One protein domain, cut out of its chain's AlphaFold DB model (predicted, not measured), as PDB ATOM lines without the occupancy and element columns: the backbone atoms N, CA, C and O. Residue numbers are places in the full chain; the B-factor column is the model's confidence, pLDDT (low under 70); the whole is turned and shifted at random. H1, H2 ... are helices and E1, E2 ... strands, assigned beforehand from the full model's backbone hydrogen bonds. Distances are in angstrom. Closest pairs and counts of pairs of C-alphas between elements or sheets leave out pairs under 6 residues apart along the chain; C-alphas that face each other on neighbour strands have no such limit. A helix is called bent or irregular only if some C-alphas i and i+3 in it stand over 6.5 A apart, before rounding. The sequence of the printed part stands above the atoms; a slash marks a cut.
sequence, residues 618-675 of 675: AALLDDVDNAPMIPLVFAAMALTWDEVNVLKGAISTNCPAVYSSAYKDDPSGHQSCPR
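What this domain is: This is residues 618 to 675 of the 675 residues of an uncharacterized protein of Deltaproteobacteria bacterium (UniProt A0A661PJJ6). Two helices, H1 and H2, lie side by side, and a small two-strand ladder of E1 and E3 has its strand E1 packed on H1, where the C-alphas of Val 624 and Ile 630 come closest, while E3 is on the side of E1 away from H1. Beyond E1 the bent strand E2 arches back to the first residue of H2, while short H3 and H4 lead away from the last residue of H2 into the link that returns to E3. The printed part has 58 residues, in the order H1 E1 E2 H2 H3 H4 E3, its class mixed, helices and strands; the sheet, order E1 - E3, is antiparallel. It is compact, with a radius of gyration of the C-alphas of 11.1 A and spans of 28 by 21 by 18 A.

How they stand to each other: H1, residues 618 to 626, touches H2, residues 641 to 654, closest at the C-alphas of Val 624 and Ile 651, 6.0 A; they run the same way at a shallow tilt of 19 degrees. E1, residues 629 to 631, is antiparallel to E3, residues 672 to 674, at 153 degrees, with N 630 and O 673 2.8 A apart, within hydrogen-bond range. The closest C-alphas of H1 and E1 are those of Val 624 and Ile 630, 5.1 A. E1 runs on into E2, residues 633 to 640, which bends by 77 degrees at residue 636 and pairs with no named strand. H3, residues 656 to 659, is close to but not clearly touching H2, closest at the C-alphas of Ser 652 and Val 658, 6.5 A. H4, residues 661 to 665, is apart from H2. Every O i to N i+4 pair is within hydrogen-bond range in H1, H2 and H4; H3 is too short for one.

Where its parts are: H1 begins at C-alpha 618 (26.881, 46.990, -31.252) and measures 12.1 A. E2 measures 17.8 A and H2 20.0 A, from C-alpha 641 (23.906, 57.256, -42.276). E3 ends at C-alpha 674 (19.856, 32.099, -41.795).

The domain as a whole: The two C-alphas farthest apart, those of Ala 618 and Asp 665, are 29.0 A apart. The printed part has no cut, no link is long, and no printed residue is under 70 in pLDDT.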
ATOM      1  N   ALA A 618      25.729  47.891 -31.264       97.44
ATOM      2  CA  ALA A 618      26.881  46.990 -31.252       97.44
ATOM      3  C   ALA A 618      26.468  45.535 -30.973       97.44
ATOM      4  O   ALA A 618      27.010  44.622 -31.592       97.44
ATOM      5  N   ALA A 619      25.474  45.324 -30.102       97.56
ATOM      6  CA  ALA A 619      24.891  44.003 -29.871       97.56
ATOM      7  C   ALA A 619      24.197  43.452 -31.131       97.56
ATOM      8  O   ALA A 619      24.378  42.286 -31.468       97.56
ATOM      9  N   LEU A 620      23.478  44.298 -31.880       97.88
ATOM     10  CA  LEU A 620      22.876  43.898 -33.154       97.88
ATOM     11  C   LEU A 620      23.933  43.504 -34.199       97.88
ATOM     12  O   LEU A 620      23.722  42.541 -34.932       97.88
ATOM     13  N   LEU A 621      25.064  44.212 -34.281       98.00
ATOM     14  CA  LEU A 621      26.160  43.815 -35.174       98.00
ATOM     15  C   LEU A 621      26.787  42.471 -34.765       98.00
ATOM     16  O   LEU A 621      27.060  41.653 -35.641       98.00
ATOM     17  N   ASP A 622      26.955  42.209 -33.465       97.69
ATOM     18  CA  ASP A 622      27.435  40.907 -32.975       97.69
ATOM     19  C   ASP A 622      26.472  39.768 -33.354       97.69
ATOM     20  O   ASP A 622      26.908  38.741 -33.877       97.69
ATOM     21  N   ASP A 623      25.157  39.973 -33.207       97.38
ATOM     22  CA  ASP A 623      24.140  39.029 -33.688       97.38
ATOM     23  C   ASP A 623      24.238  38.807 -35.211       97.38
ATOM     24  O   ASP A 623      24.185  37.667 -35.677       97.38
ATOM     25  N   VAL A 624      24.426  39.866 -36.004       97.81
ATOM     26  CA  VAL A 624      24.566  39.780 -37.471       97.81
ATOM     27  C   VAL A 624      25.797  38.965 -37.893       97.81
ATOM     28  O   VAL A 624      25.720  38.204 -38.862       97.81
ATOM     29  N   ASP A 625      26.917  39.096 -37.179       97.25
ATOM     30  CA  ASP A 625      28.172  38.402 -37.492       97.25
ATOM     31  C   ASP A 625      28.249  36.978 -36.919       97.25
ATOM     32  O   ASP A 625      28.880  36.101 -37.524       97.25
ATOM     33  N   ASN A 626      27.619  36.718 -35.768       97.06
ATOM     34  CA  ASN A 626      27.822  35.484 -35.004       97.06
ATOM     35  C   ASN A 626      26.583  34.585 -34.891       97.06
ATOM     36  O   ASN A 626      26.747  33.356 -34.918       97.06
ATOM     37  N   ALA A 627      25.362  35.128 -34.828       96.94
ATOM     38  CA  ALA A 627      24.157  34.323 -34.631       96.94
ATOM     39  C   ALA A 627      23.890  33.365 -35.816       96.94
ATOM     40  O   ALA A 627      24.298  33.628 -36.952       96.94
ATOM     41  N   PRO A 628      23.200  32.228 -35.591       96.75
ATOM     42  CA  PRO A 628      22.761  31.346 -36.676       96.75
ATOM     43  C   PRO A 628      21.571  31.921 -37.465       96.75
ATOM     44  O   PRO A 628      21.330  31.510 -38.596       96.75
ATOM     45  N   MET A 629      20.823  32.848 -36.859       97.62
ATOM     46  CA  MET A 629      19.684  33.550 -37.447       97.62
ATOM     47  C   MET A 629      19.873  35.049 -37.219       97.62
ATOM     48  O   MET A 629      19.836  35.510 -36.082       97.62
ATOM     49  N   ILE A 630      20.058  35.791 -38.302       97.75
ATOM     50  CA  ILE A 630      20.226  37.242 -38.316       97.75
ATOM     51  C   ILE A 630      18.842  37.899 -38.221       97.75
ATOM     52  O   ILE A 630      17.985  37.593 -39.058       97.75
ATOM     53  N   PRO A 631      18.585  38.809 -37.267       97.44
ATOM     54  CA  PRO A 631      17.344  39.580 -37.236       97.44
ATOM     55  C   PRO A 631      17.285  40.578 -38.407       97.44
ATOM     56  O   PRO A 631      18.205  41.364 -38.625       97.44
ATOM     57  N   LEU A 632      16.181  40.566 -39.158       97.69
ATOM     58  CA  LEU A 632      15.893  41.542 -40.220       97.69
ATOM     59  C   LEU A 632      14.857  42.586 -39.793       97.69
ATOM     60  O   LEU A 632      14.793  43.651 -40.406       97.69
ATOM     61  N   VAL A 633      14.099  42.298 -38.735       98.00
ATOM     62  CA  VAL A 633      13.314  43.253 -37.946       98.00
ATOM     63  C   VAL A 633      13.880  43.241 -36.530       98.00
ATOM     64  O   VAL A 633      14.146  42.175 -35.973       98.00
ATOM     65  N   PHE A 634      14.107  44.418 -35.958       96.88
ATOM     66  CA  PHE A 634      14.821  44.598 -34.696       96.88
ATOM     67  C   PHE A 634      14.269  45.799 -33.909       96.88
ATOM     68  O   PHE A 634      13.301  46.453 -34.305       96.88
ATOM     69  N   ALA A 635      14.832  46.065 -32.729       95.88
ATOM     70  CA  ALA A 635      14.446  47.226 -31.934       95.88
ATOM     71  C   ALA A 635      14.770  48.529 -32.687       95.88
ATOM     72  O   ALA A 635      15.852  48.654 -33.251       95.88
ATOM     73  N   ALA A 636      13.846  49.494 -32.682       97.12
ATOM     74  CA  ALA A 636      14.082  50.793 -33.305       97.12
ATOM     75  C   ALA A 636      15.266  51.504 -32.630       97.12
ATOM     76  O   ALA A 636      15.307  51.578 -31.402       97.12
ATOM     77  N   MET A 637      16.194  52.015 -33.436       98.00
ATOM     78  CA  MET A 637      17.357  52.799 -33.008       98.00
ATOM     79  C   MET A 637      17.459  54.074 -33.843       98.00
ATOM     80  O   MET A 637      17.134  54.051 -35.032       98.00
ATOM     81  N   ALA A 638      17.987  55.140 -33.248       98.31
ATOM     82  CA  ALA A 638      18.429  56.325 -33.966       98.31
ATOM     83  C   ALA A 638      19.860  56.117 -34.490       98.31
ATOM     84  O   ALA A 638      20.830  56.109 -33.724       98.31
ATOM     85  N   LEU A 639      19.999  55.904 -35.800       98.56
ATOM     86  CA  LEU A 639      21.274  55.570 -36.447       98.56
ATOM     87  C   LEU A 639      21.693  56.638 -37.460       98.56
ATOM     88  O   LEU A 639      20.884  57.098 -38.265       98.56
ATOM     89  N   THR A 640      22.972  56.996 -37.455       98.56
ATOM     90  CA  THR A 640      23.594  57.832 -38.494       98.56
ATOM     91  C   THR A 640      23.626  57.109 -39.843       98.56
ATOM     92  O   THR A 640      23.513  55.882 -39.912       98.56
ATOM     93  N   TRP A 641      23.821  57.852 -40.938       98.25
ATOM     94  CA  TRP A 641      23.906  57.256 -42.276       98.25
ATOM     95  C   TRP A 641      24.961  56.136 -42.370       98.25
ATOM     96  O   TRP A 641      24.666  55.061 -42.897       98.25
ATOM     97  N   ASP A 642      26.156  56.355 -41.807       98.06
ATOM     98  CA  ASP A 642      27.242  55.370 -41.814       98.06
ATOM     99  C   ASP A 642      26.885  54.102 -41.029       98.06
ATOM    100  O   ASP A 642      27.129  52.997 -41.512       98.06
ATOM    101  N   GLU A 643      26.252  54.227 -39.858       98.31
ATOM    102  CA  GLU A 643      25.803  53.078 -39.060       98.31
ATOM    103  C   GLU A 643      24.748  52.247 -39.804       98.31
ATOM    104  O   GLU A 643      24.825  51.018 -39.844       98.31
ATOM    105  N   VAL A 644      23.789  52.895 -40.475       98.25
ATOM    106  CA  VAL A 644      22.793  52.185 -41.298       98.25
ATOM    107  C   VAL A 644      23.450  51.495 -42.496       98.25
ATOM    108  O   VAL A 644      23.075  50.371 -42.844       98.25
ATOM    109  N   ASN A 645      24.438  52.138 -43.123       97.62
ATOM    110  CA  ASN A 645      25.182  51.578 -44.247       97.62
ATOM    111  C   ASN A 645      26.024  50.359 -43.825       97.62
ATOM    112  O   ASN A 645      25.961  49.317 -44.482       97.62
ATOM    113  N   VAL A 646      26.738  50.446 -42.696       98.31
ATOM    114  CA  VAL A 646      27.499  49.334 -42.100       98.31
ATOM    115  C   VAL A 646      26.574  48.174 -41.734       98.31
ATOM    116  O   VAL A 646      26.828  47.049 -42.162       98.31
ATOM    117  N   LEU A 647      25.464  48.431 -41.036       98.31
ATOM    118  CA  LEU A 647      24.498  47.400 -40.646       98.31
ATOM    119  C   LEU A 647      23.891  46.680 -41.861       98.31
ATOM    120  O   LEU A 647      23.867  45.449 -41.909       98.31
ATOM    121  N   LYS A 648      23.443  47.421 -42.883       97.50
ATOM    122  CA  LYS A 648      22.907  46.823 -44.121       97.50
ATOM    123  C   LYS A 648      23.992  46.077 -44.913       97.50
ATOM    124  O   LYS A 648      23.691  45.051 -45.530       97.50
ATOM    125  N   GLY A 649      25.244  46.534 -44.869       97.69
ATOM    126  CA  GLY A 649      26.403  45.842 -45.442       97.69
ATOM    127  C   GLY A 649      26.721  44.516 -44.741       97.69
ATOM    128  O   GLY A 649      26.879  43.493 -45.408       97.69
ATOM    129  N   ALA A 650      26.736  44.505 -43.408       98.25
ATOM    130  CA  ALA A 650      26.946  43.303 -42.603       98.25
ATOM    131  C   ALA A 650      25.812  42.284 -42.813       98.25
ATOM    132  O   ALA A 650      26.079  41.130 -43.153       98.25
ATOM    133  N   ILE A 651      24.545  42.723 -42.743       98.25
ATOM    134  CA  ILE A 651      23.372  41.864 -42.985       98.25
ATOM    135  C   ILE A 651      23.413  41.243 -44.383       98.25
ATOM    136  O   ILE A 651      23.156  40.053 -44.525       98.25
ATOM    137  N   SER A 652      23.746  42.011 -45.423       96.62
ATOM    138  CA  SER A 652      23.781  41.482 -46.797       96.62
ATOM    139  C   SER A 652      25.002  40.605 -47.099       96.62
ATOM    140  O   SER A 652      24.927  39.749 -47.981       96.62
ATOM    141  N   THR A 653      26.101  40.781 -46.361       97.81
ATOM    142  CA  THR A 653      27.294  39.922 -46.444       97.81
ATOM    143  C   THR A 653      27.046  38.575 -45.768       97.81
ATOM    144  O   THR A 653      27.310  37.533 -46.364       97.81
ATOM    145  N   ASN A 654      26.501  38.604 -44.549       98.06
ATOM    146  CA  ASN A 654      26.213  37.420 -43.744       98.06
ATOM    147  C   ASN A 654      24.902  36.722 -44.163       98.06
ATOM    148  O   ASN A 654      24.778  35.521 -43.994       98.06
ATOM    149  N   CYS A 655      23.950  37.420 -44.788       96.69
ATOM    150  CA  CYS A 655      22.809  36.823 -45.489       96.69
ATOM    151  C   CYS A 655      22.602  37.476 -46.871       96.69
ATOM    152  O   CYS A 655      21.846  38.441 -47.026       96.69
ATOM    153  N   PRO A 656      23.166  36.898 -47.947       95.75
ATOM    154  CA  PRO A 656      22.883  37.342 -49.315       95.75
ATOM    155  C   PRO A 656      21.419  37.124 -49.749       95.75
ATOM    156  O   PRO A 656      20.950  37.731 -50.718       95.75
ATOM    157  N   ALA A 657      20.671  36.262 -49.046       95.69
ATOM    158  CA  ALA A 657      19.288  35.923 -49.382       95.69
ATOM    159  C   ALA A 657      18.305  37.102 -49.233       95.69
ATOM    160  O   ALA A 657      17.275  37.090 -49.911       95.69
ATOM    161  N   VAL A 658      18.648  38.159 -48.478       96.44
ATOM    162  CA  VAL A 658      17.840  39.395 -48.344       96.44
ATOM    163  C   VAL A 658      17.567  40.126 -49.671       96.44
ATOM    164  O   VAL A 658      16.675  40.980 -49.757       96.44
ATOM    165  N   TYR A 659      18.333  39.804 -50.720       96.25
ATOM    166  CA  TYR A 659      18.150  40.323 -52.076       96.25
ATOM    167  C   TYR A 659      17.455  39.352 -53.044       96.25
ATOM    168  O   TYR A 659      17.224  39.723 -54.201       96.25
ATOM    169  N   SER A 660      17.088  38.148 -52.603       96.38
ATOM    170  CA  SER A 660      16.226  37.240 -53.370       96.38
ATOM    171  C   SER A 660      14.800  37.794 -53.500       96.38
ATOM    172  O   SER A 660      14.405  38.685 -52.749       96.38
ATOM    173  N   SER A 661      14.016  37.273 -54.449       96.19
ATOM    174  CA  SER A 661      12.597  37.629 -54.586       96.19
ATOM    175  C   SER A 661      11.791  37.270 -53.335       96.19
ATOM    176  O   SER A 661      11.024  38.093 -52.864       96.19
ATOM    177  N   ALA A 662      12.041  36.115 -52.708       95.19
ATOM    178  CA  ALA A 662      11.327  35.687 -51.499       95.19
ATOM    179  C   ALA A 662      11.366  36.734 -50.363       95.19
ATOM    180  O   ALA A 662      10.325  37.088 -49.823       95.19
ATOM    181  N   TYR A 663      12.545  37.300 -50.075       95.81
ATOM    182  CA  TYR A 663      12.736  38.341 -49.047       95.81
ATOM    183  C   TYR A 663      12.343  39.759 -49.512       95.81
ATOM    184  O   TYR A 663      12.318  40.695 -48.710       95.81
ATOM    185  N   LYS A 664      12.116  39.961 -50.816       94.88
ATOM    186  CA  LYS A 664      11.659  41.235 -51.398       94.88
ATOM    187  C   LYS A 664      10.139  41.324 -51.443       94.88
ATOM    188  O   LYS A 664       9.604  42.380 -51.127       94.88
ATOM    189  N   ASP A 665       9.505  40.229 -51.841       95.50
ATOM    190  CA  ASP A 665       8.092  40.152 -52.195       95.50
ATOM    191  C   ASP A 665       7.227  39.746 -50.985       95.50
ATOM    192  O   ASP A 665       6.042  40.061 -50.953       95.50
ATOM    193  N   ASP A 666       7.821  39.101 -49.970       95.44
ATOM    194  CA  ASP A 666       7.218  38.881 -48.648       95.44
ATOM    195  C   ASP A 666       8.209  39.218 -47.512       95.44
ATOM    196  O   ASP A 666       8.829  38.325 -46.929       95.44
ATOM    197  N   PRO A 667       8.390  40.505 -47.164       94.56
ATOM    198  CA  PRO A 667       9.196  40.897 -46.006       94.56
ATOM    199  C   PRO A 667       8.558  40.438 -44.688       94.56
ATOM    200  O   PRO A 667       9.261  40.094 -43.740       94.56
ATOM    201  N   SER A 668       7.220  40.397 -44.641       94.44
ATOM    202  CA  SER A 668       6.432  40.095 -43.443       94.44
ATOM    203  C   SER A 668       6.677  38.679 -42.903       94.44
ATOM    204  O   SER A 668       6.785  38.496 -41.688       94.44
ATOM    205  N   GLY A 669       6.845  37.700 -43.799       95.12
ATOM    206  CA  GLY A 669       7.222  36.319 -43.494       95.12
ATOM    207  C   GLY A 669       8.724  36.094 -43.280       95.12
ATOM    208  O   GLY A 669       9.115  35.025 -42.810       95.12
ATOM    209  N   HIS A 670       9.573  37.087 -43.568       95.81
ATOM    210  CA  HIS A 670      11.038  36.984 -43.532       95.81
ATOM    211  C   HIS A 670      11.679  38.000 -42.569       95.81
ATOM    212  O   HIS A 670      12.600  38.735 -42.920       95.81
ATOM    213  N   GLN A 671      11.226  38.016 -41.312       96.69
ATOM    214  CA  GLN A 671      11.746  38.919 -40.265       96.69
ATOM    215  C   GLN A 671      13.114  38.499 -39.688       96.69
ATOM    216  O   GLN A 671      13.693  39.203 -38.862       96.69
ATOM    217  N   SER A 672      13.659  37.364 -40.132       96.75
ATOM    218  CA  SER A 672      15.029  36.920 -39.860       96.75
ATOM    219  C   SER A 672      15.576  36.130 -41.051       96.75
ATOM    220  O   SER A 672      14.803  35.674 -41.895       96.75
ATOM    221  N   CYS A 673      16.896  35.957 -41.124       96.00
ATOM    222  CA  CYS A 673      17.559  35.169 -42.160       96.00
ATOM    223  C   CYS A 673      18.600  34.201 -41.577       96.00
ATOM    224  O   CYS A 673      19.358  34.610 -40.700       96.00
ATOM    225  N   PRO A 674      18.702  32.952 -42.067       94.69
ATOM    226  CA  PRO A 674      19.856  32.099 -41.795       94.69
ATOM    227  C   PRO A 674      21.155  32.729 -42.313       94.69
ATOM    228  O   PRO A 674      21.181  33.249 -43.430       94.69
ATOM    229  N   ARG A 675      22.216  32.641 -41.511       93.06
ATOM    230  CA  ARG A 675      23.577  33.054 -41.882       93.06
ATOM    231  C   ARG A 675      24.314  31.987 -42.706       93.06
ATOM    232  O   ARG A 675      24.074  30.786 -42.439       93.06
TER     233      ARG A 675